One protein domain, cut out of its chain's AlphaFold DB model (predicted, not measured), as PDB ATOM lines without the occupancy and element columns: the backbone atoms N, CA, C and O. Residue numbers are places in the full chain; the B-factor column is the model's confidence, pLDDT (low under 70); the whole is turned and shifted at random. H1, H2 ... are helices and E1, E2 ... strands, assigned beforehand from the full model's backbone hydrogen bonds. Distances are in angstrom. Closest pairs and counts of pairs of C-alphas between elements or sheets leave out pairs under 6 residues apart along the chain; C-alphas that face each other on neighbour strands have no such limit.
ATOM      1  N   LEU A  18     -40.590 -28.969  24.680       94.06
ATOM      2  CA  LEU A  18     -40.793 -29.863  23.553       94.06
ATOM      3  C   LEU A  18     -40.190 -29.238  22.302       94.06
ATOM      4  O   LEU A  18     -40.392 -28.053  22.035       94.06
ATOM      5  N   THR A  19     -39.526 -30.033  21.468       95.38
ATOM      6  CA  THR A  19     -39.275 -29.609  20.086       95.38
ATOM      7  C   THR A  19     -40.604 -29.363  19.371       95.38
ATOM      8  O   THR A  19     -41.635 -29.950  19.713       95.38
ATOM      9  N   ILE A  20     -40.604 -28.542  18.319       95.75
ATOM     10  CA  ILE A  20     -41.834 -28.256  17.553       95.75
ATOM     11  C   ILE A  20     -42.506 -29.548  17.049       95.75
ATOM     12  O   ILE A  20     -43.729 -29.701  17.113       95.75
ATOM     13  N   LYS A  21     -41.703 -30.531  16.625       93.38
ATOM     14  CA  LYS A  21     -42.189 -31.849  16.188       93.38
ATOM     15  C   LYS A  21     -42.815 -32.648  17.330       93.38
ATOM     16  O   LYS A  21     -43.825 -33.321  17.117       93.38
ATOM     17  N   GLU A  22     -42.227 -32.614  18.522       93.25
ATOM     18  CA  GLU A  22     -42.790 -33.269  19.707       93.25
ATOM     19  C   GLU A  22     -44.082 -32.597  20.156       93.25
ATOM     20  O   GLU A  22     -45.052 -33.303  20.416       93.25
ATOM     21  N   ALA A  23     -44.152 -31.266  20.137       92.25
ATOM     22  CA  ALA A  23     -45.360 -30.508  20.449       92.25
ATOM     23  C   ALA A  23     -46.538 -30.889  19.534       92.25
ATOM     24  O   ALA A  23     -47.645 -31.167  20.000       92.25
ATOM     25  N   VAL A  24     -46.291 -31.010  18.225       91.50
ATOM     26  CA  VAL A  24     -47.289 -31.492  17.253       91.50
ATOM     27  C   VAL A  24     -47.672 -32.959  17.480       91.50
ATOM     28  O   VAL A  24     -48.803 -33.361  17.205       91.50
ATOM     29  N   LYS A  25     -46.756 -33.802  17.965       89.62
ATOM     30  CA  LYS A  25     -47.080 -35.194  18.326       89.62
ATOM     31  C   LYS A  25     -47.895 -35.267  19.617       89.62
ATOM     32  O   LYS A  25     -48.814 -36.080  19.689       89.62
ATOM     33  N   ALA A  26     -47.580 -34.433  20.604       85.06
ATOM     34  CA  ALA A  26     -48.269 -34.367  21.886       85.06
ATOM     35  C   ALA A  26     -49.718 -33.888  21.717       85.06
ATOM     36  O   ALA A  26     -50.631 -34.514  22.250       85.06
ATOM     37  N   SER A  27     -49.955 -32.863  20.890       81.25
ATOM     38  CA  SER A  27     -51.303 -32.324  20.650       81.25
ATOM     39  C   SER A  27     -52.275 -33.345  20.046       81.25
ATOM     40  O   SER A  27     -53.456 -33.349  20.381       81.25
ATOM     41  N   LYS A  28     -51.787 -34.272  19.208       76.06
ATOM     42  CA  LYS A  28     -52.614 -35.331  18.598       76.06
ATOM     43  C   LYS A  28     -53.224 -36.288  19.618       76.06
ATOM     44  O   LYS A  28     -54.285 -36.838  19.349       76.06
ATOM     45  N   LYS A  29     -52.569 -36.497  20.763       67.00
ATOM     46  CA  LYS A  29     -53.062 -37.402  21.812       67.00
ATOM     47  C   LYS A  29     -54.255 -36.823  22.577       67.00
ATOM     48  O   LYS A  29     -55.021 -37.586  23.146       67.00
ATOM     49  N   ASN A  30     -54.436 -35.502  22.542       60.84
ATOM     50  CA  ASN A  30     -55.406 -34.795  23.378       60.84
ATOM     51  C   ASN A  30     -56.756 -34.527  22.679       60.84
ATOM     52  O   ASN A  30     -57.580 -33.805  23.226       60.84
ATOM     53  N   GLY A  31     -57.003 -35.074  21.477       58.25
ATOM     54  CA  GLY A  31     -58.322 -35.103  20.808       58.25
ATOM     55  C   GLY A  31     -58.881 -33.764  20.292       58.25
ATOM     56  O   GLY A  31     -59.722 -33.747  19.396       58.25
ATOM     57  N   ILE A  32     -58.383 -32.633  20.786       57.44
ATOM     58  CA  ILE A  32     -58.795 -31.281  20.405       57.44
ATOM     59  C   ILE A  32     -57.941 -30.846  19.212       57.44
ATOM     60  O   ILE A  32     -56.787 -30.490  19.397       57.44
ATOM     61  N   ARG A  33     -58.499 -30.931  17.994       66.25
ATOM     62  CA  ARG A  33     -57.969 -30.436  16.701       66.25
ATOM     63  C   ARG A  33     -56.444 -30.558  16.502       66.25
ATOM     64  O   ARG A  33     -55.649 -29.833  17.084       66.25
ATOM     65  N   LYS A  34     -56.035 -31.382  15.534       78.00
ATOM     66  CA  LYS A  34     -54.629 -31.605  15.141       78.00
ATOM     67  C   LYS A  34     -53.876 -30.290  14.853       78.00
ATOM     68  O   LYS A  34     -53.966 -29.769  13.744       78.00
ATOM     69  N   ILE A  35     -53.115 -29.801  15.837       88.75
ATOM     70  CA  ILE A  35     -52.187 -28.670  15.687       88.75
ATOM     71  C   ILE A  35     -51.107 -29.067  14.683       88.75
ATOM     72  O   ILE A  35     -50.562 -30.172  14.756       88.75
ATOM     73  N   GLN A  36     -50.793 -28.173  13.750       91.88
ATOM     74  CA  GLN A  36     -49.681 -28.327  12.817       91.88
ATOM     75  C   GLN A  36     -48.498 -27.439  13.215       91.88
ATOM     76  O   GLN A  36     -48.652 -26.481  13.970       91.88
ATOM     77  N   GLU A  37     -47.307 -27.718  12.675       94.81
ATOM     78  CA  GLU A  37     -46.135 -26.858  12.905       94.81
ATOM     79  C   GLU A  37     -46.403 -25.421  12.431       94.81
ATOM     80  O   GLU A  37     -46.056 -24.461  13.115       94.81
ATOM     81  N   SER A  38     -47.109 -25.272  11.301       94.06
ATOM     82  CA  SER A  38     -47.522 -23.973  10.759       94.06
ATOM     83  C   SER A  38     -48.376 -23.157  11.731       94.06
ATOM     84  O   SER A  38     -48.276 -21.931  11.743       94.06
ATOM     85  N   ASP A  39     -49.187 -23.805  12.572       93.12
ATOM     86  CA  ASP A  39     -49.957 -23.114  13.602       93.12
ATOM     87  C   ASP A  39     -49.022 -22.545  14.664       93.12
ATOM     88  O   ASP A  39     -49.096 -21.354  14.953       93.12
ATOM     89  N   ILE A  40     -48.091 -23.355  15.176       95.31
ATOM     90  CA  ILE A  40     -47.112 -22.926  16.184       95.31
ATOM     91  C   ILE A  40     -46.306 -21.726  15.671       95.31
ATOM     92  O   ILE A  40     -46.278 -20.686  16.328       95.31
ATOM     93  N   TYR A  41     -45.732 -21.818  14.466       96.25
ATOM     94  CA  TYR A  41     -44.972 -20.709  13.881       96.25
ATOM     95  C   TYR A  41     -45.835 -19.455  13.698       96.25
ATOM     96  O   TYR A  41     -45.393 -18.351  14.002       96.25
ATOM     97  N   ARG A  42     -47.092 -19.600  13.261       94.44
ATOM     98  CA  ARG A  42     -48.009 -18.465  13.092       94.44
ATOM     99  C   ARG A  42     -48.341 -17.788  14.424       94.44
ATOM    100  O   ARG A  42     -48.340 -16.563  14.482       94.44
ATOM    101  N   TYR A  43     -48.622 -18.550  15.480       94.06
ATOM    102  CA  TYR A  43     -48.895 -17.988  16.808       94.06
ATOM    103  C   TYR A  43     -47.646 -17.331  17.418       94.06
ATOM    104  O   TYR A  43     -47.776 -16.283  18.052       94.06
ATOM    105  N   ALA A  44     -46.453 -17.882  17.177       94.94
ATOM    106  CA  ALA A  44     -45.184 -17.284  17.597       94.94
ATOM    107  C   ALA A  44     -44.920 -15.949  16.889       94.94
ATOM    108  O   ALA A  44     -44.691 -14.936  17.542       94.94
ATOM    109  N   LEU A  45     -45.067 -15.909  15.559       92.56
ATOM    110  CA  LEU A  45     -44.958 -14.668  14.784       92.56
ATOM    111  C   LEU A  45     -46.036 -13.648  15.175       92.56
ATOM    112  O   LEU A  45     -45.834 -12.459  15.031       92.56
ATOM    113  N   GLN A  46     -47.189 -14.063  15.694       90.69
ATOM    114  CA  GLN A  46     -48.200 -13.127  16.202       90.69
ATOM    115  C   GLN A  46     -47.899 -12.610  17.619       90.69
ATOM    116  O   GLN A  46     -48.699 -11.845  18.153       90.69
ATOM    117  N   GLY A  47     -46.803 -13.048  18.250       88.94
ATOM    118  CA  GLY A  47     -46.476 -12.723  19.641       88.94
ATOM    119  C   GLY A  47     -47.452 -13.323  20.656       88.94
ATOM    120  O   GLY A  47     -47.544 -12.853  21.785       88.94
ATOM    121  N   LYS A  48     -48.229 -14.337  20.257       92.31
ATOM    122  CA  LYS A  48     -49.229 -14.980  21.121       92.31
ATOM    123  C   LYS A  48     -48.622 -16.072  21.989       92.31
ATOM    124  O   LYS A  48     -49.106 -16.321  23.086       92.31
ATOM    125  N   ILE A  49     -47.573 -16.715  21.498       94.44
ATOM    126  CA  ILE A  49     -46.785 -17.659  22.279       94.44
ATOM    127  C   ILE A  49     -45.319 -17.271  22.253       94.44
ATOM    128  O   ILE A  49     -44.863 -16.611  21.318       94.44
ATOM    129  N   LEU A  50     -44.594 -17.751  23.252       94.69
ATOM    130  CA  LEU A  50     -43.144 -17.694  23.276       94.69
ATOM    131  C   LEU A  50     -42.558 -18.995  22.726       94.69
ATOM    132  O   LEU A  50     -42.981 -20.097  23.084       94.69
ATOM    133  N   LEU A  51     -41.578 -18.843  21.843       96.56
ATOM    134  CA  LEU A  51     -40.655 -19.912  21.491       96.56
ATOM    135  C   LEU A  51     -39.335 -19.673  22.205       96.56
ATOM    136  O   LEU A  51     -38.995 -18.546  22.570       96.56
ATOM    137  N   SER A  52     -38.578 -20.748  22.333       96.12
ATOM    138  CA  SER A  52     -37.257 -20.729  22.937       96.12
ATOM    139  C   SER A  52     -36.297 -21.478  22.033       96.12
ATOM    140  O   SER A  52     -36.703 -22.283  21.190       96.12
ATOM    141  N   ILE A  53     -35.016 -21.182  22.169       95.38
ATOM    142  CA  ILE A  53     -33.959 -21.849  21.429       95.38
ATOM    143  C   ILE A  53     -33.249 -22.774  22.404       95.38
ATOM    144  O   ILE A  53     -32.749 -22.332  23.439       95.38
ATOM    145  N   TYR A  54     -33.238 -24.059  22.070       94.75
ATOM    146  CA  TYR A  54     -32.358 -25.026  22.693       94.75
ATOM    147  C   TYR A  54     -30.981 -24.943  22.029       94.75
ATOM    148  O   TYR A  54     -30.899 -25.071  20.811       94.75
ATOM    149  N   PHE A  55     -29.927 -24.750  22.812       91.19
ATOM    150  CA  PHE A  55     -28.525 -24.798  22.420       91.19
ATOM    151  C   PHE A  55     -27.880 -26.018  23.080       91.19
ATOM    152  O   PHE A  55     -27.810 -26.099  24.307       91.19
ATOM    153  N   GLN A  56     -27.413 -26.972  22.273       88.69
ATOM    154  CA  GLN A  56     -26.696 -28.133  22.798       88.69
ATOM    155  C   GLN A  56     -25.289 -27.755  23.292       88.69
ATOM    156  O   GLN A  56     -24.844 -28.273  24.317       88.69
ATOM    157  N   SER A  57     -24.597 -26.860  22.584       85.69
ATOM    158  CA  SER A  57     -23.301 -26.321  23.003       85.69
ATOM    159  C   SER A  57     -23.451 -25.037  23.830       85.69
ATOM    160  O   SER A  57     -24.379 -24.258  23.590       85.69
ATOM    161  N   PRO A  58     -22.527 -24.764  24.773       86.06
ATOM    162  CA  PRO A  58     -22.506 -23.509  25.513       86.06
ATOM    163  C   PRO A  58     -22.400 -22.305  24.581       86.06
ATOM    164  O   PRO A  58     -21.590 -22.286  23.655       86.06
ATOM    165  N   ILE A  59     -23.175 -21.269  24.883       88.00
ATOM    166  CA  ILE A  59     -23.152 -20.007  24.147       88.00
ATOM    167  C   ILE A  59     -22.699 -18.861  25.043       88.00
ATOM    168  O   ILE A  59     -22.836 -18.898  26.271       88.00
ATOM    169  N   THR A  60     -22.167 -17.818  24.410       90.25
ATOM    170  CA  THR A  60     -21.822 -16.578  25.102       90.25
ATOM    171  C   THR A  60     -22.880 -15.529  24.815       90.25
ATOM    172  O   THR A  60     -23.292 -15.348  23.671       90.25
ATOM    173  N   LEU A  61     -23.314 -14.817  25.847       92.12
ATOM    174  CA  LEU A  61     -24.311 -13.764  25.743       92.12
ATOM    175  C   LEU A  61     -23.703 -12.405  26.072       92.12
ATOM    176  O   LEU A  61     -22.831 -12.285  26.935       92.12
ATOM    177  N   ARG A  62     -24.207 -11.368  25.396       93.06
ATOM    178  CA  ARG A  62     -23.955  -9.970  25.755       93.06
ATOM    179  C   ARG A  62     -25.234  -9.157  25.642       93.06
ATOM    180  O   ARG A  62     -25.981  -9.312  24.675       93.06
ATOM    181  N   LYS A  63     -25.487  -8.309  26.637       94.00
ATOM    182  CA  LYS A  63     -26.727  -7.536  26.744       94.00
ATOM    183  C   LYS A  63     -26.847  -6.551  25.589       94.00
ATOM    184  O   LYS A  63     -25.874  -5.876  25.254       94.00
ATOM    185  N   ILE A  64     -28.028  -6.467  24.990       92.81
ATOM    186  CA  ILE A  64     -28.354  -5.470  23.969       92.81
ATOM    187  C   ILE A  64     -28.764  -4.177  24.672       92.81
ATOM    188  O   ILE A  64     -29.600  -4.192  25.574       92.81
ATOM    189  N   LYS A  65     -28.200  -3.049  24.232       92.06
ATOM    190  CA  LYS A  65     -28.571  -1.725  24.729       92.06
ATOM    191  C   LYS A  65     -30.022  -1.423  24.384       92.06
ATOM    192  O   LYS A  65     -30.437  -1.581  23.233       92.06
ATOM    193  N   SER A  66     -30.757  -0.890  25.350       88.12
ATOM    194  CA  SER A  66     -32.112  -0.387  25.140       88.12
ATOM    195  C   SER A  66     -32.239   1.073  25.562       88.12
ATOM    196  O   SER A  66     -31.741   1.450  26.618       88.12
ATOM    197  N   TYR A  67     -32.944   1.878  24.771       82.81
ATOM    198  CA  TYR A  67     -33.312   3.256  25.096       82.81
ATOM    199  C   TYR A  67     -34.819   3.430  24.909       82.81
ATOM    200  O   TYR A  67     -35.342   3.090  23.849       82.81
ATOM    201  N   ASN A  68     -35.531   3.922  25.927       80.50
ATOM    202  CA  ASN A  68     -36.998   4.053  25.915       80.50
ATOM    203  C   ASN A  68     -37.713   2.771  25.446       80.50
ATOM    204  O   ASN A  68     -38.570   2.811  24.565       80.50
ATOM    205  N   HIS A  69     -37.309   1.620  25.996       79.00
ATOM    206  CA  HIS A  69     -37.805   0.285  25.627       79.00
ATOM    207  C   HIS A  69     -37.550  -0.140  24.173       79.00
ATOM    208  O   HIS A  69     -38.085  -1.154  23.731       79.00
ATOM    209  N   LYS A  70     -36.717   0.599  23.431       83.44
ATOM    210  CA  LYS A  70     -36.301   0.236  22.080       83.44
ATOM    211  C   LYS A  70     -34.874  -0.283  22.052       83.44
ATOM    212  O   LYS A  70     -33.984   0.323  22.644       83.44
ATOM    213  N   LEU A  71     -34.643  -1.378  21.337       87.12
ATOM    214  CA  LEU A  71     -33.317  -1.955  21.144       87.12
ATOM    215  C   LEU A  71     -32.493  -1.079  20.203       87.12
ATOM    216  O   LEU A  71     -32.959  -0.721  19.122       87.12
ATOM    217  N   LYS A  72     -31.273  -0.738  20.610       87.69
ATOM    218  CA  LYS A  72     -30.396   0.164  19.861       87.69
ATOM    219  C   LYS A  72     -29.581  -0.602  18.822       87.69
ATOM    220  O   LYS A  72     -28.854  -1.535  19.165       87.69
ATOM    221  N   LEU A  73     -29.633  -0.153  17.572       86.00
ATOM    222  CA  LEU A  73     -28.704  -0.573  16.522       86.00
ATOM    223  C   LEU A  73     -27.487   0.355  16.462       86.00
ATOM    224  O   LEU A  73     -27.560   1.525  16.846       86.00
ATOM    225  N   LYS A  74     -26.372  -0.181  15.972       81.62
ATOM    226  CA  LYS A  74     -25.175   0.567  15.591       81.62
ATOM    227  C   LYS A  74     -24.676   0.112  14.214       81.62
ATOM    228  O   LYS A  74     -24.935  -1.040  13.848       81.62
ATOM    229  N   PRO A  75     -23.931   0.959  13.487       79.31
ATOM    230  CA  PRO A  75     -23.136   0.512  12.356       79.31
ATOM    231  C   PRO A  75     -22.204  -0.638  12.745       79.31
ATOM    232  O   PRO A  75     -21.703  -0.691  13.872       79.31
ATOM    233  N   LYS A  76     -21.997  -1.587  11.832       71.12
ATOM    234  CA  LYS A  76     -20.926  -2.566  11.971       71.12
ATOM    235  C   LYS A  76     -19.602  -1.837  11.806       71.12
ATOM    236  O   LYS A  76     -19.430  -1.044  10.885       71.12
ATOM    237  N   ASP A  77     -18.677  -2.118  12.711       59.84
ATOM    238  CA  ASP A  77     -17.310  -1.649  12.576       59.84
ATOM    239  C   ASP A  77     -16.690  -2.445  11.415       59.84
ATOM    240  O   ASP A  77     -16.382  -3.624  11.565       59.84
ATOM    241  N   ASN A  78     -16.563  -1.823  10.238       50.22
ATOM    242  CA  ASN A  78     -15.989  -2.447   9.032       50.22
ATOM    243  C   ASN A  78     -14.494  -2.787   9.181       50.22
ATOM    244  O   ASN A  78     -13.894  -3.360   8.279       50.22
ATOM    245  N   SER A  94     -23.252 -10.774   7.386       47.00
ATOM    246  CA  SER A  94     -24.441 -10.185   6.784       47.00
ATOM    247  C   SER A  94     -24.042  -8.855   6.157       47.00
ATOM    248  O   SER A  94     -23.419  -8.018   6.811       47.00
ATOM    249  N   GLU A  95     -24.413  -8.661   4.899       50.47
ATOM    250  CA  GLU A  95     -24.239  -7.406   4.167       50.47
ATOM    251  C   GLU A  95     -25.052  -6.241   4.784       50.47
ATOM    252  O   GLU A  95     -25.098  -5.150   4.216       50.47
ATOM    253  N   SER A  96     -25.735  -6.426   5.931       56.75
ATOM    254  CA  SER A  96     -26.253  -5.287   6.686       56.75
ATOM    255  C   SER A  96     -25.111  -4.551   7.353       56.75
ATOM    256  O   SER A  96     -24.428  -5.084   8.230       56.75
ATOM    257  N   ASN A  97     -25.042  -3.259   7.062       68.75
ATOM    258  CA  ASN A  97     -24.166  -2.315   7.743       68.75
ATOM    259  C   ASN A  97     -24.553  -2.082   9.211       68.75
ATOM    260  O   ASN A  97     -23.907  -1.279   9.863       68.75
ATOM    261  N   LEU A  98     -25.596  -2.732   9.744       77.19
ATOM    262  CA  LEU A  98     -26.099  -2.541  11.106       77.19
ATOM    263  C   LEU A  98     -26.068  -3.845  11.918       77.19
ATOM    264  O   LEU A  98     -26.286  -4.940  11.395       77.19
ATOM    265  N   THR A  99     -25.838  -3.716  13.224       82.75
ATOM    266  CA  THR A  99     -25.957  -4.783  14.229       82.75
ATOM    267  C   THR A  99     -26.449  -4.207  15.561       82.75
ATOM    268  O   THR A  99     -26.475  -2.990  15.744       82.75
ATOM    269  N   PHE A 100     -26.860  -5.054  16.507       87.06
ATOM    270  CA  PHE A 100     -27.262  -4.582  17.830       87.06
ATOM    271  C   PHE A 100     -26.078  -3.972  18.587       87.06
ATOM    272  O   PHE A 100     -24.990  -4.545  18.672       87.06
ATOM    273  N   SER A 101     -26.300  -2.798  19.175       87.56
ATOM    274  CA  SER A 101     -25.359  -2.215  20.122       87.56
ATOM    275  C   SER A 101     -25.437  -3.002  21.424       87.56
ATOM    276  O   SER A 101     -26.523  -3.188  21.969       87.56
ATOM    277  N   THR A 102     -24.297  -3.469  21.924       90.06
ATOM    278  CA  THR A 102     -24.227  -4.299  23.129       90.06
ATOM    279  C   THR A 102     -23.489  -3.596  24.267       90.06
ATOM    280  O   THR A 102     -22.711  -2.663  24.048       90.06
ATOM    281  N   GLU A 103     -23.759  -4.006  25.503       88.44
ATOM    282  CA  GLU A 103     -23.166  -3.449  26.719       88.44
ATOM    283  C   GLU A 103     -22.879  -4.513  27.774       88.44
ATOM    284  O   GLU A 103     -23.252  -5.679  27.635       88.44
ATOM    285  N   GLY A 104     -22.175  -4.099  28.828       88.06
ATOM    286  CA  GLY A 104     -21.793  -4.981  29.922       88.06
ATOM    287  C   GLY A 104     -20.758  -6.036  29.528       88.06
ATOM    288  O   GLY A 104     -20.134  -5.974  28.460       88.06
ATOM    289  N   LYS A 105     -20.571  -6.991  30.445       88.00
ATOM    290  CA  LYS A 105     -19.639  -8.113  30.311       88.00
ATOM    291  C   LYS A 105     -20.268  -9.248  29.503       88.00
ATOM    292  O   LYS A 105     -21.476  -9.471  29.567       88.00
ATOM    293  N   TYR A 106     -19.424  -9.980  28.785       87.81
ATOM    294  CA  TYR A 106     -19.793 -11.281  28.244       87.81
ATOM    295  C   TYR A 106     -19.981 -12.271  29.394       87.81
ATOM    296  O   TYR A 106     -19.217 -12.248  30.360       87.81
ATOM    297  N   PHE A 107     -20.972 -13.146  29.282       85.88
ATOM    298  CA  PHE A 107     -21.125 -14.265  30.203       85.88
ATOM    299  C   PHE A 107     -21.503 -15.535  29.449       85.88
ATOM    300  O   PHE A 107     -22.189 -15.499  28.425       85.88
ATOM    301  N   HIS A 108     -21.029 -16.660  29.969       83.38
ATOM    302  CA  HIS A 108     -21.359 -17.979  29.457       83.38
ATOM    303  C   HIS A 108     -22.567 -18.506  30.205       83.38
ATOM    304  O   HIS A 108     -22.626 -18.443  31.432       83.38
ATOM    305  N   THR A 109     -23.522 -19.046  29.464       76.69
ATOM    306  CA  THR A 109     -24.661 -19.728  30.058       76.69
ATOM    307  C   THR A 109     -24.554 -21.218  29.784       76.69
ATOM    308  O   THR A 109     -24.383 -21.644  28.644       76.69
ATOM    309  N   SER A 110     -24.645 -22.011  30.850       68.50
ATOM    310  CA  SER A 110     -24.862 -23.457  30.778       68.50
ATOM    311  C   SER A 110     -26.344 -23.806  30.599       68.50
ATOM    312  O   SER A 110     -26.675 -24.974  30.405       68.50
ATOM    313  N   HIS A 111     -27.247 -22.815  30.657       66.94
ATOM    314  CA  HIS A 111     -28.664 -23.027  30.382       66.94
ATOM    315  C   HIS A 111     -28.843 -23.333  28.898       66.94
ATOM    316  O   HIS A 111     -28.683 -22.456  28.049       66.94
ATOM    317  N   GLY A 112     -29.194 -24.585  28.611       82.81
ATOM    318  CA  GLY A 112     -29.381 -25.072  27.251       82.81
ATOM    319  C   GLY A 112     -30.665 -24.590  26.584       82.81
ATOM    320  O   GLY A 112     -30.783 -24.777  25.391       82.81
ATOM    321  N   VAL A 113     -31.632 -23.979  27.283       92.62
ATOM    322  CA  VAL A 113     -32.857 -23.432  26.663       92.62
ATOM    323  C   VAL A 113     -33.072 -21.994  27.102       92.62
ATOM    324  O   VAL A 113     -33.125 -21.724  28.302       92.62
ATOM    325  N   ILE A 114     -33.229 -21.082  26.141       93.56
ATOM    326  CA  ILE A 114     -33.445 -19.654  26.405       93.56
ATOM    327  C   ILE A 114     -34.567 -19.133  25.513       93.56
ATOM    328  O   ILE A 114     -34.607 -19.437  24.321       93.56
ATOM    329  N   ASP A 115     -35.481 -18.359  26.093       94.56
ATOM    330  CA  ASP A 115     -36.603 -17.762  25.369       94.56
ATOM    331  C   ASP A 115     -36.088 -16.832  24.267       94.56
ATOM    332  O   ASP A 115     -34.995 -16.275  24.363       94.56
ATOM    333  N   THR A 116     -36.853 -16.657  23.197       93.44
ATOM    334  CA  THR A 116     -36.534 -15.664  22.173       93.44
ATOM    335  C   THR A 116     -37.692 -14.703  21.965       93.44
ATOM    336  O   THR A 116     -38.850 -15.095  21.832       93.44
ATOM    337  N   SER A 117     -37.363 -13.413  21.920       86.94
ATOM    338  CA  SER A 117     -38.310 -12.345  21.598       86.94
ATOM    339  C   SER A 117     -38.443 -12.099  20.093       86.94
ATOM    340  O   SER A 117     -39.201 -11.220  19.693       86.94
ATOM    341  N   LEU A 118     -37.736 -12.877  19.261       90.44
ATOM    342  CA  LEU A 118     -37.770 -12.790  17.803       90.44
ATOM    343  C   LEU A 118     -37.442 -11.375  17.276       90.44
ATOM    344  O   LEU A 118     -38.139 -10.850  16.406       90.44
ATOM    345  N   PHE A 119     -36.387 -10.745  17.806       87.44
ATOM    346  CA  PHE A 119     -35.899  -9.439  17.331       87.44
ATOM    347  C   PHE A 119     -34.816  -9.557  16.254       87.44
ATOM    348  O   PHE A 119     -34.598  -8.611  15.494       87.44
ATOM    349  N   GLY A 120     -34.118 -10.689  16.212       87.94
ATOM    350  CA  GLY A 120     -32.994 -10.951  15.329       87.94
ATOM    351  C   GLY A 120     -33.333 -11.868  14.158       87.94
ATOM    352  O   GLY A 120     -34.466 -11.947  13.679       87.94
ATOM    353  N   TYR A 121     -32.316 -12.588  13.688       88.38
ATOM    354  CA  TYR A 121     -32.419 -13.502  12.552       88.38
ATOM    355  C   TYR A 121     -33.357 -14.682  12.805       88.38
ATOM    356  O   TYR A 121     -33.969 -15.213  11.879       88.38
ATOM    357  N   GLU A 122     -33.541 -15.069  14.064       91.06
ATOM    358  CA  GLU A 122     -34.473 -16.119  14.446       91.06
ATOM    359  C   GLU A 122     -35.919 -15.822  14.019       91.06
ATOM    360  O   GLU A 122     -36.647 -16.746  13.662       91.06
ATOM    361  N   TYR A 123     -36.318 -14.548  13.939       91.56
ATOM    362  CA  TYR A 123     -37.613 -14.155  13.384       91.56
ATOM    363  C   TYR A 123     -37.760 -14.586  11.920       91.56
ATOM    364  O   TYR A 123     -38.744 -15.230  11.545       91.56
ATOM    365  N   PHE A 124     -36.751 -14.275  11.101       89.19
ATOM    366  CA  PHE A 124     -36.700 -14.660   9.692       89.19
ATOM    367  C   PHE A 124     -36.704 -16.186   9.532       89.19
ATOM    368  O   PHE A 124     -37.431 -16.715   8.693       89.19
ATOM    369  N   LEU A 125     -35.976 -16.912  10.388       91.88
ATOM    370  CA  LEU A 125     -35.978 -18.377  10.383       91.88
ATOM    371  C   LEU A 125     -37.375 -18.959  10.626       91.88
ATOM    372  O   LEU A 125     -37.791 -19.864   9.901       91.88
ATOM    373  N   ILE A 126     -38.134 -18.423  11.587       94.44
ATOM    374  CA  ILE A 126     -39.520 -18.854  11.823       94.44
ATOM    375  C   ILE A 126     -40.414 -18.541  10.612       94.44
ATOM    376  O   ILE A 126     -41.261 -19.363  10.254       94.44
ATOM    377  N   GLN A 127     -40.221 -17.402   9.937       93.12
ATOM    378  CA  GLN A 127     -40.959 -17.097   8.705       93.12
ATOM    379  C   GLN A 127     -40.645 -18.092   7.578       93.12
ATOM    380  O   GLN A 127     -41.570 -18.557   6.911       93.12
ATOM    381  N   CYS A 128     -39.377 -18.467   7.390       92.44
ATOM    382  CA  CYS A 128     -38.969 -19.495   6.427       92.44
ATOM    383  C   CYS A 128     -39.580 -20.864   6.760       92.44
ATOM    384  O   CYS A 128     -40.135 -21.526   5.882       92.44
ATOM    385  N   LEU A 129     -39.548 -21.267   8.034       94.94
ATOM    386  CA  LEU A 129     -40.165 -22.513   8.499       94.94
ATOM    387  C   LEU A 129     -41.681 -22.523   8.258       94.94
ATOM    388  O   LEU A 129     -42.231 -23.539   7.823       94.94
ATOM    389  N   LEU A 130     -42.358 -21.395   8.494       95.62
ATOM    390  CA  LEU A 130     -43.779 -21.245   8.197       95.62
ATOM    391  C   LEU A 130     -44.055 -21.344   6.691       95.62
ATOM    392  O   LEU A 130     -44.944 -22.096   6.296       95.62
ATOM    393  N   ALA A 131     -43.296 -20.624   5.862       94.06
ATOM    394  CA  ALA A 131     -43.465 -20.623   4.410       94.06
ATOM    395  C   ALA A 131     -43.300 -22.029   3.818       94.06
ATOM    396  O   ALA A 131     -44.170 -22.502   3.081       94.06
ATOM    397  N   HIS A 132     -42.251 -22.738   4.243       95.31
ATOM    398  CA  HIS A 132     -42.013 -24.132   3.879       95.31
ATOM    399  C   HIS A 132     -43.199 -25.036   4.258       95.31
ATOM    400  O   HIS A 132     -43.686 -25.805   3.432       95.31
ATOM    401  N   ASN A 133     -43.722 -24.912   5.484       94.56
ATOM    402  CA  ASN A 133     -44.865 -25.714   5.936       94.56
ATOM    403  C   ASN A 133     -46.169 -25.398   5.186       94.56
ATOM    404  O   ASN A 133     -47.015 -26.278   5.030       94.56
ATOM    405  N   LEU A 134     -46.340 -24.160   4.723       93.25
ATOM    406  CA  LEU A 134     -47.499 -23.736   3.935       93.25
ATOM    407  C   LEU A 134     -47.334 -23.978   2.429       93.25
ATOM    408  O   LEU A 134     -48.280 -23.727   1.686       93.25
ATOM    409  N   LYS A 135     -46.173 -24.477   1.982       95.25
ATOM    410  CA  LYS A 135     -45.823 -24.648   0.563       95.25
ATOM    411  C   LYS A 135     -45.927 -23.342  -0.236       95.25
ATOM    412  O   LYS A 135     -46.338 -23.347  -1.392       95.25
ATOM    413  N   ILE A 136     -45.563 -22.228   0.393       93.19
ATOM    414  CA  ILE A 136     -45.471 -20.914  -0.254       93.19
ATOM    415  C   ILE A 136     -43.998 -20.512  -0.409       93.19
ATOM    416  O   ILE A 136     -43.142 -21.056   0.297       93.19
ATOM    417  N   PRO A 137     -43.676 -19.562  -1.304       92.00
ATOM    418  CA  PRO A 137     -42.315 -19.055  -1.439       92.00
ATOM    419  C   PRO A 137     -41.771 -18.531  -0.107       92.00
ATOM    420  O   PRO A 137     -42.478 -17.849   0.640       92.00
ATOM    421  N   SER A 138     -40.508 -18.849   0.187       87.06
ATOM    422  CA  SER A 138     -39.836 -18.323   1.378       87.06
ATOM    423  C   SER A 138     -39.709 -16.802   1.292       87.06
ATOM    424  O   SER A 138     -39.546 -16.263   0.192       87.06
ATOM    425  N   PRO A 139     -39.780 -16.091   2.430       85.06
ATOM    426  CA  PRO A 139     -39.540 -14.659   2.436       85.06
ATOM    427  C   PRO A 139     -38.138 -14.379   1.892       85.06
ATOM    428  O   PRO A 139     -37.160 -15.024   2.268       85.06
ATOM    429  N   VAL A 140     -38.037 -13.382   1.021       79.38
ATOM    430  CA  VAL A 140     -36.740 -12.812   0.664       79.38
ATOM    431  C   VAL A 140     -36.258 -12.015   1.870       79.38
ATOM    432  O   VAL A 140     -37.040 -11.257   2.452       79.38
ATOM    433  N   LEU A 141     -34.990 -12.176   2.250       68.94
ATOM    434  CA  LEU A 141     -34.364 -11.341   3.271       68.94
ATOM    435  C   LEU A 141     -34.350  -9.889   2.759       68.94
ATOM    436  O   LEU A 141     -33.457  -9.479   2.022       68.94
ATOM    437  N   ARG A 142     -35.401  -9.119   3.067       50.59
ATOM    438  CA  ARG A 142     -35.551  -7.742   2.579       50.59
ATOM    439  C   ARG A 142     -34.499  -6.856   3.248       50.59
ATOM    440  O   ARG A 142     -34.569  -6.617   4.451       50.59
ATOM    441  N   GLY A 143     -33.558  -6.353   2.452       52.34
ATOM    442  CA  GLY A 143     -32.608  -5.316   2.857       52.34
ATOM    443  C   GLY A 143     -31.487  -5.777   3.789       52.34
ATOM    444  O   GLY A 143     -31.140  -5.030   4.690       52.34
ATOM    445  N   ASN A 144     -30.937  -6.981   3.608       56.31
ATOM    446  CA  ASN A 144     -29.720  -7.472   4.281       56.31
ATOM    447  C   ASN A 144     -29.713  -7.478   5.825       56.31
ATOM    448  O   ASN A 144     -28.703  -7.840   6.416       56.31
ATOM    449  N   ASN A 145     -30.828  -7.155   6.485       65.12
ATOM    450  CA  ASN A 145     -30.970  -6.883   7.922       65.12
ATOM    451  C   ASN A 145     -30.891  -8.124   8.829       65.12
ATOM    452  O   ASN A 145     -31.807  -8.416   9.598       65.12
ATOM    453  N   ASN A 146     -29.796  -8.873   8.756       78.81
ATOM    454  CA  ASN A 146     -29.490  -9.905   9.733       78.81
ATOM    455  C   ASN A 146     -28.678  -9.285  10.879       78.81
ATOM    456  O   ASN A 146     -27.470  -9.061  10.764       78.81
ATOM    457  N   TYR A 147     -29.365  -9.017  11.990       82.00
ATOM    458  CA  TYR A 147     -28.791  -8.410  13.194       82.00
ATOM    459  C   TYR A 147     -28.145  -9.418  14.157       82.00
ATOM    460  O   TYR A 147     -27.646  -9.011  15.207       82.00
ATOM    461  N   GLY A 148     -28.120 -10.702  13.791       86.94
ATOM    462  CA  GLY A 148     -27.678 -11.810  14.635       86.94
ATOM    463  C   GLY A 148     -28.825 -12.494  15.379       86.94
ATOM    464  O   GLY A 148     -29.978 -12.071  15.287       86.94
ATOM    465  N   ILE A 149     -28.510 -13.574  16.092       91.31
ATOM    466  CA  ILE A 149     -29.466 -14.334  16.907       91.31
ATOM    467  C   ILE A 149     -29.659 -13.652  18.261       91.31
ATOM    468  O   ILE A 149     -28.683 -13.404  18.976       91.31
ATOM    469  N   THR A 150     -30.913 -13.395  18.636       93.75
ATOM    470  CA  THR A 150     -31.255 -12.823  19.945       93.75
ATOM    471  C   THR A 150     -32.028 -13.786  20.835       93.75
ATOM    472  O   THR A 150     -32.846 -14.592  20.381       93.75
ATOM    473  N   VAL A 151     -31.765 -13.681  22.136       94.19
ATOM    474  CA  VAL A 151     -32.444 -14.436  23.192       94.19
ATOM    475  C   VAL A 151     -32.855 -13.500  24.325       94.19
ATOM    476  O   VAL A 151     -32.261 -12.436  24.509       94.19
ATOM    477  N   SER A 152     -33.868 -13.894  25.087       92.75
ATOM    478  CA  SER A 152     -34.403 -13.154  26.220       92.75
ATOM    479  C   SER A 152     -34.205 -13.936  27.513       92.75
ATOM    480  O   SER A 152     -34.587 -15.101  27.617       92.75
ATOM    481  N   LEU A 153     -33.603 -13.285  28.505       89.44
ATOM    482  CA  LEU A 153     -33.371 -13.849  29.829       89.44
ATOM    483  C   LEU A 153     -33.757 -12.807  30.876       89.44
ATOM    484  O   LEU A 153     -33.295 -11.670  30.825       89.44
ATOM    485  N   SER A 154     -34.624 -13.191  31.814       86.69
ATOM    486  CA  SER A 154     -35.090 -12.315  32.901       86.69
ATOM    487  C   SER A 154     -35.669 -10.972  32.420       86.69
ATOM    488  O   SER A 154     -35.492  -9.946  33.066       86.69
ATOM    489  N   GLY A 155     -36.350 -10.972  31.267       85.69
ATOM    490  CA  GLY A 155     -36.951  -9.774  30.664       85.69
ATOM    491  C   GLY A 155     -35.975  -8.881  29.888       85.69
ATOM    492  O   GLY A 155     -36.401  -7.896  29.288       85.69
ATOM    493  N   GLU A 156     -34.689  -9.227  29.847       90.50
ATOM    494  CA  GLU A 156     -33.670  -8.501  29.090       90.50
ATOM    495  C   GLU A 156     -33.301  -9.239  27.801       90.50
ATOM    496  O   GLU A 156     -33.449 -10.456  27.705       90.50
ATOM    497  N   ASN A 157     -32.818  -8.502  26.798       93.06
ATOM    498  CA  ASN A 157     -32.457  -9.055  25.493       93.06
ATOM    499  C   ASN A 157     -30.941  -9.141  25.338       93.06
ATOM    500  O   ASN A 157     -30.212  -8.192  25.635       93.06
ATOM    501  N   PHE A 158     -30.476 -10.270  24.821       93.44
ATOM    502  CA  PHE A 158     -29.067 -10.575  24.641       93.44
ATOM    503  C   PHE A 158     -28.795 -10.998  23.204       93.44
ATOM    504  O   PHE A 158     -29.594 -11.694  22.578       93.44
ATOM    505  N   LEU A 159     -27.635 -10.590  22.701       92.94
ATOM    506  CA  LEU A 159     -27.094 -11.049  21.431       92.94
ATOM    507  C   LEU A 159     -26.204 -12.266  21.688       92.94
ATOM    508  O   LEU A 159     -25.331 -12.233  22.567       92.94
ATOM    509  N   VAL A 160     -26.414 -13.327  20.916       92.19
ATOM    510  CA  VAL A 160     -25.635 -14.561  21.028       92.19
ATOM    511  C   VAL A 160     -24.304 -14.412  20.294       92.19
ATOM    512  O   VAL A 160     -24.258 -13.929  19.163       92.19
ATOM    513  N   HIS A 161     -23.223 -14.837  20.944       87.19
ATOM    514  CA  HIS A 161     -21.861 -14.787  20.428       87.19
ATOM    515  C   HIS A 161     -21.174 -16.151  20.505       87.19
ATOM    516  O   HIS A 161     -21.318 -16.891  21.484       87.19
ATOM    517  N   ASN A 162     -20.348 -16.420  19.499       81.00
ATOM    518  CA  ASN A 162     -19.346 -17.472  19.529       81.00
ATOM    519  C   ASN A 162     -18.086 -16.965  20.221       81.00
ATOM    520  O   ASN A 162     -17.637 -15.848  19.964       81.00
ATOM    521  N   ALA A 182     -11.643 -13.972  21.539       68.81
ATOM    522  CA  ALA A 182     -12.457 -13.112  20.687       68.81
ATOM    523  C   ALA A 182     -13.925 -13.567  20.716       68.81
ATOM    524  O   ALA A 182     -14.215 -14.762  20.759       68.81
ATOM    525  N   TYR A 183     -14.867 -12.621  20.667       76.62
ATOM    526  CA  TYR A 183     -16.305 -12.908  20.678       76.62
ATOM    527  C   TYR A 183     -16.988 -12.326  19.445       76.62
ATOM    528  O   TYR A 183     -17.035 -11.106  19.288       76.62
ATOM    529  N   LEU A 184     -17.565 -13.184  18.603       78.56
ATOM    530  CA  LEU A 184     -18.248 -12.770  17.372       78.56
ATOM    531  C   LEU A 184     -19.756 -13.031  17.460       78.56
ATOM    532  O   LEU A 184     -20.142 -14.126  17.871       78.56
ATOM    533  N   PRO A 185     -20.616 -12.072  17.069       82.50
ATOM    534  CA  PRO A 185     -22.049 -12.311  16.962       82.50
ATOM    535  C   PRO A 185     -22.368 -13.488  16.040       82.50
ATOM    536  O   PRO A 185     -21.764 -13.648  14.980       82.50
ATOM    537  N   ILE A 186     -23.357 -14.289  16.426       83.88
ATOM    538  CA  ILE A 186     -23.843 -15.398  15.612       83.88
ATOM    539  C   ILE A 186     -24.934 -14.891  14.667       83.88
ATOM    540  O   ILE A 186     -25.973 -14.412  15.119       83.88
ATOM    541  N   TYR A 187     -24.720 -15.044  13.359       81.88
ATOM    542  CA  TYR A 187     -25.665 -14.624  12.314       81.88
ATOM    543  C   TYR A 187     -26.522 -15.763  11.749       81.88
ATOM    544  O   TYR A 187     -27.487 -15.500  11.044       81.88
ATOM    545  N   ASN A 188     -26.221 -17.016  12.088       83.50
ATOM    546  CA  ASN A 188     -26.997 -18.190  11.693       83.50
ATOM    547  C   ASN A 188     -27.263 -19.060  12.914       83.50
ATOM    548  O   ASN A 188     -26.383 -19.215  13.754       83.50
ATOM    549  N   LEU A 189     -28.445 -19.666  13.012       86.50
ATOM    550  CA  LEU A 189     -28.719 -20.588  14.112       86.50
ATOM    551  C   LEU A 189     -27.679 -21.735  14.103       86.50
ATOM    552  O   LEU A 189     -27.492 -22.345  13.045       86.50
ATOM    553  N   PRO A 190     -26.997 -22.029  15.230       87.62
ATOM    554  CA  PRO A 190     -26.029 -23.121  15.298       87.62
ATOM    555  C   PRO A 190     -26.634 -24.460  14.857       87.62
ATOM    556  O   PRO A 190     -27.815 -24.726  15.083       87.62
ATOM    557  N   LYS A 191     -25.824 -25.328  14.237       86.81
ATOM    558  CA  LYS A 191     -26.283 -26.632  13.702       86.81
ATOM    559  C   LYS A 191     -26.827 -27.574  14.781       86.81
ATOM    560  O   LYS A 191     -27.573 -28.500  14.479       86.81
ATOM    561  N   ASP A 192     -26.400 -27.368  16.015       87.31
ATOM    562  CA  ASP A 192     -26.765 -28.113  17.211       87.31
ATOM    563  C   ASP A 192     -27.791 -27.360  18.079       87.31
ATOM    564  O   ASP A 192     -28.035 -27.737  19.225       87.31
ATOM    565  N   ALA A 193     -28.411 -26.311  17.531       91.88
ATOM    566  CA  ALA A 193     -29.499 -25.585  18.163       91.88
ATOM    567  C   ALA A 193     -30.832 -25.815  17.435       91.88
ATOM    568  O   ALA A 193     -30.882 -26.069  16.230       91.88
ATOM    569  N   CYS A 194     -31.945 -25.731  18.164       94.75
ATOM    570  CA  CYS A 194     -33.277 -25.869  17.580       94.75
ATOM    571  C   CYS A 194     -34.343 -25.089  18.351       94.75
ATOM    572  O   CYS A 194     -34.182 -24.775  19.528       94.75
ATOM    573  N   PHE A 195     -35.460 -24.787  17.686       97.00
ATOM    574  CA  PHE A 195     -36.605 -24.176  18.353       97.00
ATOM    575  C   PHE A 195     -37.373 -25.204  19.185       97.00
ATOM    576  O   PHE A 195     -37.716 -26.297  18.715       97.00
ATOM    577  N   VAL A 196     -37.694 -24.803  20.406       96.62
ATOM    578  CA  VAL A 196     -38.511 -25.544  21.360       96.62
ATOM    579  C   VAL A 196     -39.639 -24.654  21.876       96.62
ATOM    580  O   VAL A 196     -39.610 -23.429  21.753       96.62
ATOM    581  N   ILE A 197     -40.668 -25.281  22.427       95.69
ATOM    582  CA  ILE A 197     -41.839 -24.626  22.999       95.69
ATOM    583  C   ILE A 197     -42.117 -25.207  24.381       95.69
ATOM    584  O   ILE A 197     -41.992 -26.414  24.598       95.69
ATOM    585  N   ARG A 198     -42.502 -24.335  25.313       94.19
ATOM    586  CA  ARG A 198     -42.933 -24.729  26.653       94.19
ATOM    587  C   ARG A 198     -44.319 -25.385  26.587       94.19
ATOM    588  O   ARG A 198     -45.189 -24.923  25.849       94.19
ATOM    589  N   GLN A 199     -44.576 -26.410  27.392       91.31
ATOM    590  CA  GLN A 199     -45.878 -27.085  27.440       91.31
ATOM    591  C   GLN A 199     -47.017 -26.103  27.766       91.31
ATOM    592  O   GLN A 199     -48.105 -26.195  27.198       91.31
ATOM    593  N   THR A 200     -46.760 -25.117  28.628       91.56
ATOM    594  CA  THR A 200     -47.710 -24.044  28.958       91.56
ATOM    595  C   THR A 200     -48.053 -23.168  27.751       91.56
ATOM    596  O   THR A 200     -49.222 -22.840  27.554       91.56
ATOM    597  N   GLU A 201     -47.080 -22.846  26.896       93.38
ATOM    598  CA  GLU A 201     -47.293 -22.105  25.645       93.38
ATOM    599  C   GLU A 201     -48.078 -22.936  24.622       93.38
ATOM    600  O   GLU A 201     -48.993 -22.429  23.972       93.38
ATOM    601  N   LEU A 202     -47.794 -24.239  24.525       91.56
ATOM    602  CA  LEU A 202     -48.568 -25.153  23.683       91.56
ATOM    603  C   LEU A 202     -50.040 -25.216  24.125       91.56
ATOM    604  O   LEU A 202     -50.941 -25.167  23.285       91.56
ATOM    605  N   ASN A 203     -50.294 -25.261  25.435       88.50
ATOM    606  CA  ASN A 203     -51.649 -25.274  25.987       88.50
ATOM    607  C   ASN A 203     -52.433 -23.998  25.626       88.50
ATOM    608  O   ASN A 203     -53.634 -24.087  25.366       88.50
ATOM    609  N   LYS A 204     -51.779 -22.830  25.516       90.31
ATOM    610  CA  LYS A 204     -52.435 -21.597  25.030       90.31
ATOM    611  C   LYS A 204     -53.006 -21.783  23.622       90.31
ATOM    612  O   LYS A 204     -54.152 -21.411  23.373       90.31
ATOM    613  N   ILE A 205     -52.244 -22.408  22.718       89.69
ATOM    614  CA  ILE A 205     -52.703 -22.695  21.348       89.69
ATOM    615  C   ILE A 205     -53.911 -23.630  21.372       89.69
ATOM    616  O   ILE A 205     -54.907 -23.350  20.705       89.69
ATOM    617  N   VAL A 206     -53.839 -24.714  22.151       85.44
ATOM    618  CA  VAL A 206     -54.944 -25.678  22.289       85.44
ATOM    619  C   VAL A 206     -56.215 -24.967  22.756       85.44
ATOM    620  O   VAL A 206     -57.261 -25.112  22.125       85.44
ATOM    621  N   ASN A 207     -56.115 -24.133  23.792       83.81
ATOM    622  CA  ASN A 207     -57.251 -23.398  24.344       83.81
ATOM    623  C   ASN A 207     -57.853 -22.410  23.332       83.81
ATOM    624  O   ASN A 207     -59.073 -22.351  23.174       83.81
ATOM    625  N   TRP A 208     -57.025 -21.676  22.578       84.25
ATOM    626  CA  TRP A 208     -57.521 -20.782  21.523       84.25
ATOM    627  C   TRP A 208     -58.213 -21.516  20.378       84.25
ATOM    628  O   TRP A 208     -59.153 -20.980  19.788       84.25
ATOM    629  N   LEU A 209     -57.753 -22.721  20.040       77.62
ATOM    630  CA  LEU A 209     -58.368 -23.538  18.999       77.62
ATOM    631  C   LEU A 209     -59.649 -24.230  19.479       77.62
ATOM    632  O   LEU A 209     -60.560 -24.397  18.671       77.62
ATOM    633  N   ALA A 210     -59.740 -24.582  20.765       71.75
ATOM    634  CA  ALA A 210     -60.946 -25.131  21.382       71.75
ATOM    635  C   ALA A 210     -62.075 -24.089  21.493       71.75
ATOM    636  O   ALA A 210     -63.241 -24.420  21.298       71.75
ATOM    637  N   GLY A 211     -61.736 -22.823  21.771       63.50
ATOM    638  CA  GLY A 211     -62.707 -21.746  22.004       63.50
ATOM    639  C   GLY A 211     -63.231 -21.005  20.763       63.50
ATOM    640  O   GLY A 211     -64.114 -20.159  20.899       63.50
ATOM    641  N   LYS A 212     -62.722 -21.262  19.547       53.28
ATOM    642  CA  LYS A 212     -63.136 -20.531  18.329       53.28
ATOM    643  C   LYS A 212     -64.205 -21.271  17.507       53.28
ATOM    644  O   LYS A 212     -63.876 -22.182  16.748       53.28
ATOM    645  N   LYS A 213     -65.451 -20.764  17.512       42.88
ATOM    646  CA  LYS A 213     -66.326 -20.807  16.317       42.88
ATOM    647  C   LYS A 213     -65.600 -20.031  15.208       42.88
ATOM    648  O   LYS A 213     -65.210 -18.884  15.402       42.88
ATOM    649  N   HIS A 222     -51.137  -7.140  12.065       34.00
ATOM    650  CA  HIS A 222     -50.329  -6.492  13.074       34.00
ATOM    651  C   HIS A 222     -48.908  -6.822  12.651       34.00
ATOM    652  O   HIS A 222     -48.392  -7.902  12.935       34.00
ATOM    653  N   ILE A 223     -48.328  -5.925  11.848       37.69
ATOM    654  CA  ILE A 223     -46.888  -5.774  11.756       37.69
ATOM    655  C   ILE A 223     -46.463  -5.806  13.211       37.69
ATOM    656  O   ILE A 223     -46.864  -4.944  13.999       37.69
ATOM    657  N   ILE A 224     -45.800  -6.891  13.582       39.00
ATOM    658  CA  ILE A 224     -45.302  -7.087  14.928       39.00
ATOM    659  C   ILE A 224     -44.589  -5.789  15.288       39.00
ATOM    660  O   ILE A 224     -43.864  -5.232  14.454       39.00
ATOM    661  N   PRO A 225     -44.783  -5.264  16.501       36.94
ATOM    662  CA  PRO A 225     -44.118  -4.046  16.912       36.94
ATOM    663  C   PRO A 225     -42.587  -4.173  16.903       36.94
ATOM    664  O   PRO A 225     -41.951  -3.180  17.199       36.94
ATOM    665  N   THR A 226     -41.974  -5.297  16.499       44.62
ATOM    666  CA  THR A 226     -40.523  -5.476  16.312       44.62
ATOM    667  C   THR A 226     -39.880  -4.306  15.569       44.62
ATOM    668  O   THR A 226     -38.838  -3.839  16.010       44.62
ATOM    669  N   ILE A 227     -40.519  -3.735  14.535       46.56
ATOM    670  CA  ILE A 227     -39.997  -2.516  13.881       46.56
ATOM    671  C   ILE A 227     -40.153  -1.269  14.775       46.56
ATOM    672  O   ILE A 227     -39.242  -0.453  14.845       46.56
ATOM    673  N   LYS A 228     -41.268  -1.115  15.506       49.78
ATOM    674  CA  LYS A 228     -41.455  -0.012  16.477       49.78
ATOM    675  C   LYS A 228     -40.520  -0.118  17.690       49.78
ATOM    676  O   LYS A 228     -40.207   0.911  18.291       49.78
ATOM    677  N   THR A 229     -40.098  -1.330  18.041       56.44
ATOM    678  CA  THR A 229     -39.251  -1.665  19.192       56.44
ATOM    679  C   THR A 229     -37.762  -1.574  18.861       56.44
ATOM    680  O   THR A 229     -36.941  -1.643  19.764       56.44
ATOM    681  N   ILE A 230     -37.372  -1.383  17.601       57.22
ATOM    682  CA  ILE A 230     -35.967  -1.191  17.229       57.22
ATOM    683  C   ILE A 230     -35.728   0.293  16.940       57.22
ATOM    684  O   ILE A 230     -36.455   0.928  16.179       57.22
ATOM    685  N   LEU A 231     -34.708   0.862  17.581       64.31
ATOM    686  CA  LEU A 231     -34.232   2.217  17.344       64.31
ATOM    687  C   LEU A 231     -32.916   2.145  16.568       64.31
ATOM    688  O   LEU A 231     -31.904   1.662  17.080       64.31
ATOM    689  N   ALA A 232     -32.923   2.663  15.345       57.47
ATOM    690  CA  ALA A 232     -31.691   2.957  14.630       57.47
ATOM    691  C   ALA A 232     -31.128   4.280  15.161       57.47
ATOM    692  O   ALA A 232     -31.770   5.321  15.029       57.47
ATOM    693  N   CYS A 233     -29.956   4.241  15.791       48.69
ATOM    694  CA  CYS A 233     -29.142   5.441  15.943       48.69
ATOM    695  C   CYS A 233     -28.236   5.514  14.712       48.69
ATOM    696  O   CYS A 233     -27.375   4.645  14.554       48.69
TER     697      CYS A 233
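This is residues 18 to 78, 94 to 162, 182 to 213 and 222 to 233 of the 234 residues of an uncharacterized protein of Raoultella planticola (UniProt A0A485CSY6). The domain is an elongated body with crossed helices at one end and strands at the other: H1, H2 and H4 cluster at the helical end, and H3 packs on H2 and reaches back toward the strands. A small sheet, E6-E1-E10, lies in the middle of the length, with a strongly twisted branched sheet of E2, E5, E7, E8 and E9 and a small sheet, E4-E3-E11, beyond it. The 174 printed residues hold four named helices and eleven named strands, in the order H1 H2 E1 E2 E3 E4 E5 E6 H3 E7 E8 E9 E10 H4 E11, and the class is mixed. E6-E1-E10 is antiparallel, E4-E3-E11 is mixed, and the neighbours in the branched sheet are antiparallel. The whole is compact, with a radius of gyration of the C-alphas of 16.7 A and spans of 53 by 33 by 31 A.

Residues 18 to 19 pair antiparallel with residues 196 to 197 of E10, residues 193 to 198. H1, residues 20 to 29, touches H2, residues 37 to 45, at Val 24 and Glu 37, whose C-alphas are the closest, 6.5 A apart; they run opposite ways at a steep tilt of 63 degrees. H2 is the hub, touching three helices. It touches H3, residues 121 to 134, with the C-alphas of Ser 38 and Leu 130 closest, 5.3 A apart, at a tilt of 37 degrees, only just steep. H4, residues 199 to 210, only just touches H2, with 3 pairs of C-alphas within 8 A, by its residues 202 to 205 alone; the closest C-alphas are those of Tyr 43 and Ile 205, 7.6 A apart. In H2, H3 and H4 each O i to N i+4 pair is within hydrogen-bond range; in H1 4 of 6 are. E1, residues 51 to 55, has E10 and E6, residues 113 to 116, as antiparallel neighbours; N 54 and O 194 are 2.8 A apart, and N 53 and O 114 2.8 A. H3 only grazes this sheet, with residues 122 to 126. The C-alphas of Thr 116 in E6 and Val 151 in E7, residues 150 to 153, are the closest of those strands, 4.4 A apart. E7 and E8, residues 156 to 162, form a hairpin, with N 158 and O 151 2.8 A apart. E2, residues 59 to 64, lies on one side of E8, with N 161 and O 60 2.8 A apart; E7 and E9, residues 182 to 185, lie on the other side, with N 162 and O 184 2.8 A apart. E5, residues 102 to 109, pairs with E2, with N 103 and O 63 2.8 A apart, and bends by 77 degrees at residue 105. E4, residues 98 to 100, runs on into E5 at 60 degrees. E3, residues 70 to 75, is antiparallel to E4, with N 74 and O 99 2.8 A apart, and parallel to E11, residues 230 to 232, with N 231 and O 71 2.8 A apart.

H1 begins at C-alpha 20, (-41.834, -28.256, 17.553), and is 15.1 A long. H3 is 20.2 A, H4 16.4 A, E8 19.4 A and E5 16.9 A long. E11 ends at C-alpha 232, (-31.691, 2.957, 14.630).

The C-alphas of Gly 31 and Asn 78, the two farthest apart, are 54.7 A apart. The printed part has three cuts: across the first the C-alphas of residues 78 and 94 are 11.7 A apart, across the second those of residues 162 and 182 are 8.2 A apart, and across the third those of residues 213 and 222 are 21.7 A apart. The link from H3 to E7 is long, 15 residues. The mean pLDDT of the printed part is 82.4; among the residues under 70 are 141 to 145 and 222 to 233.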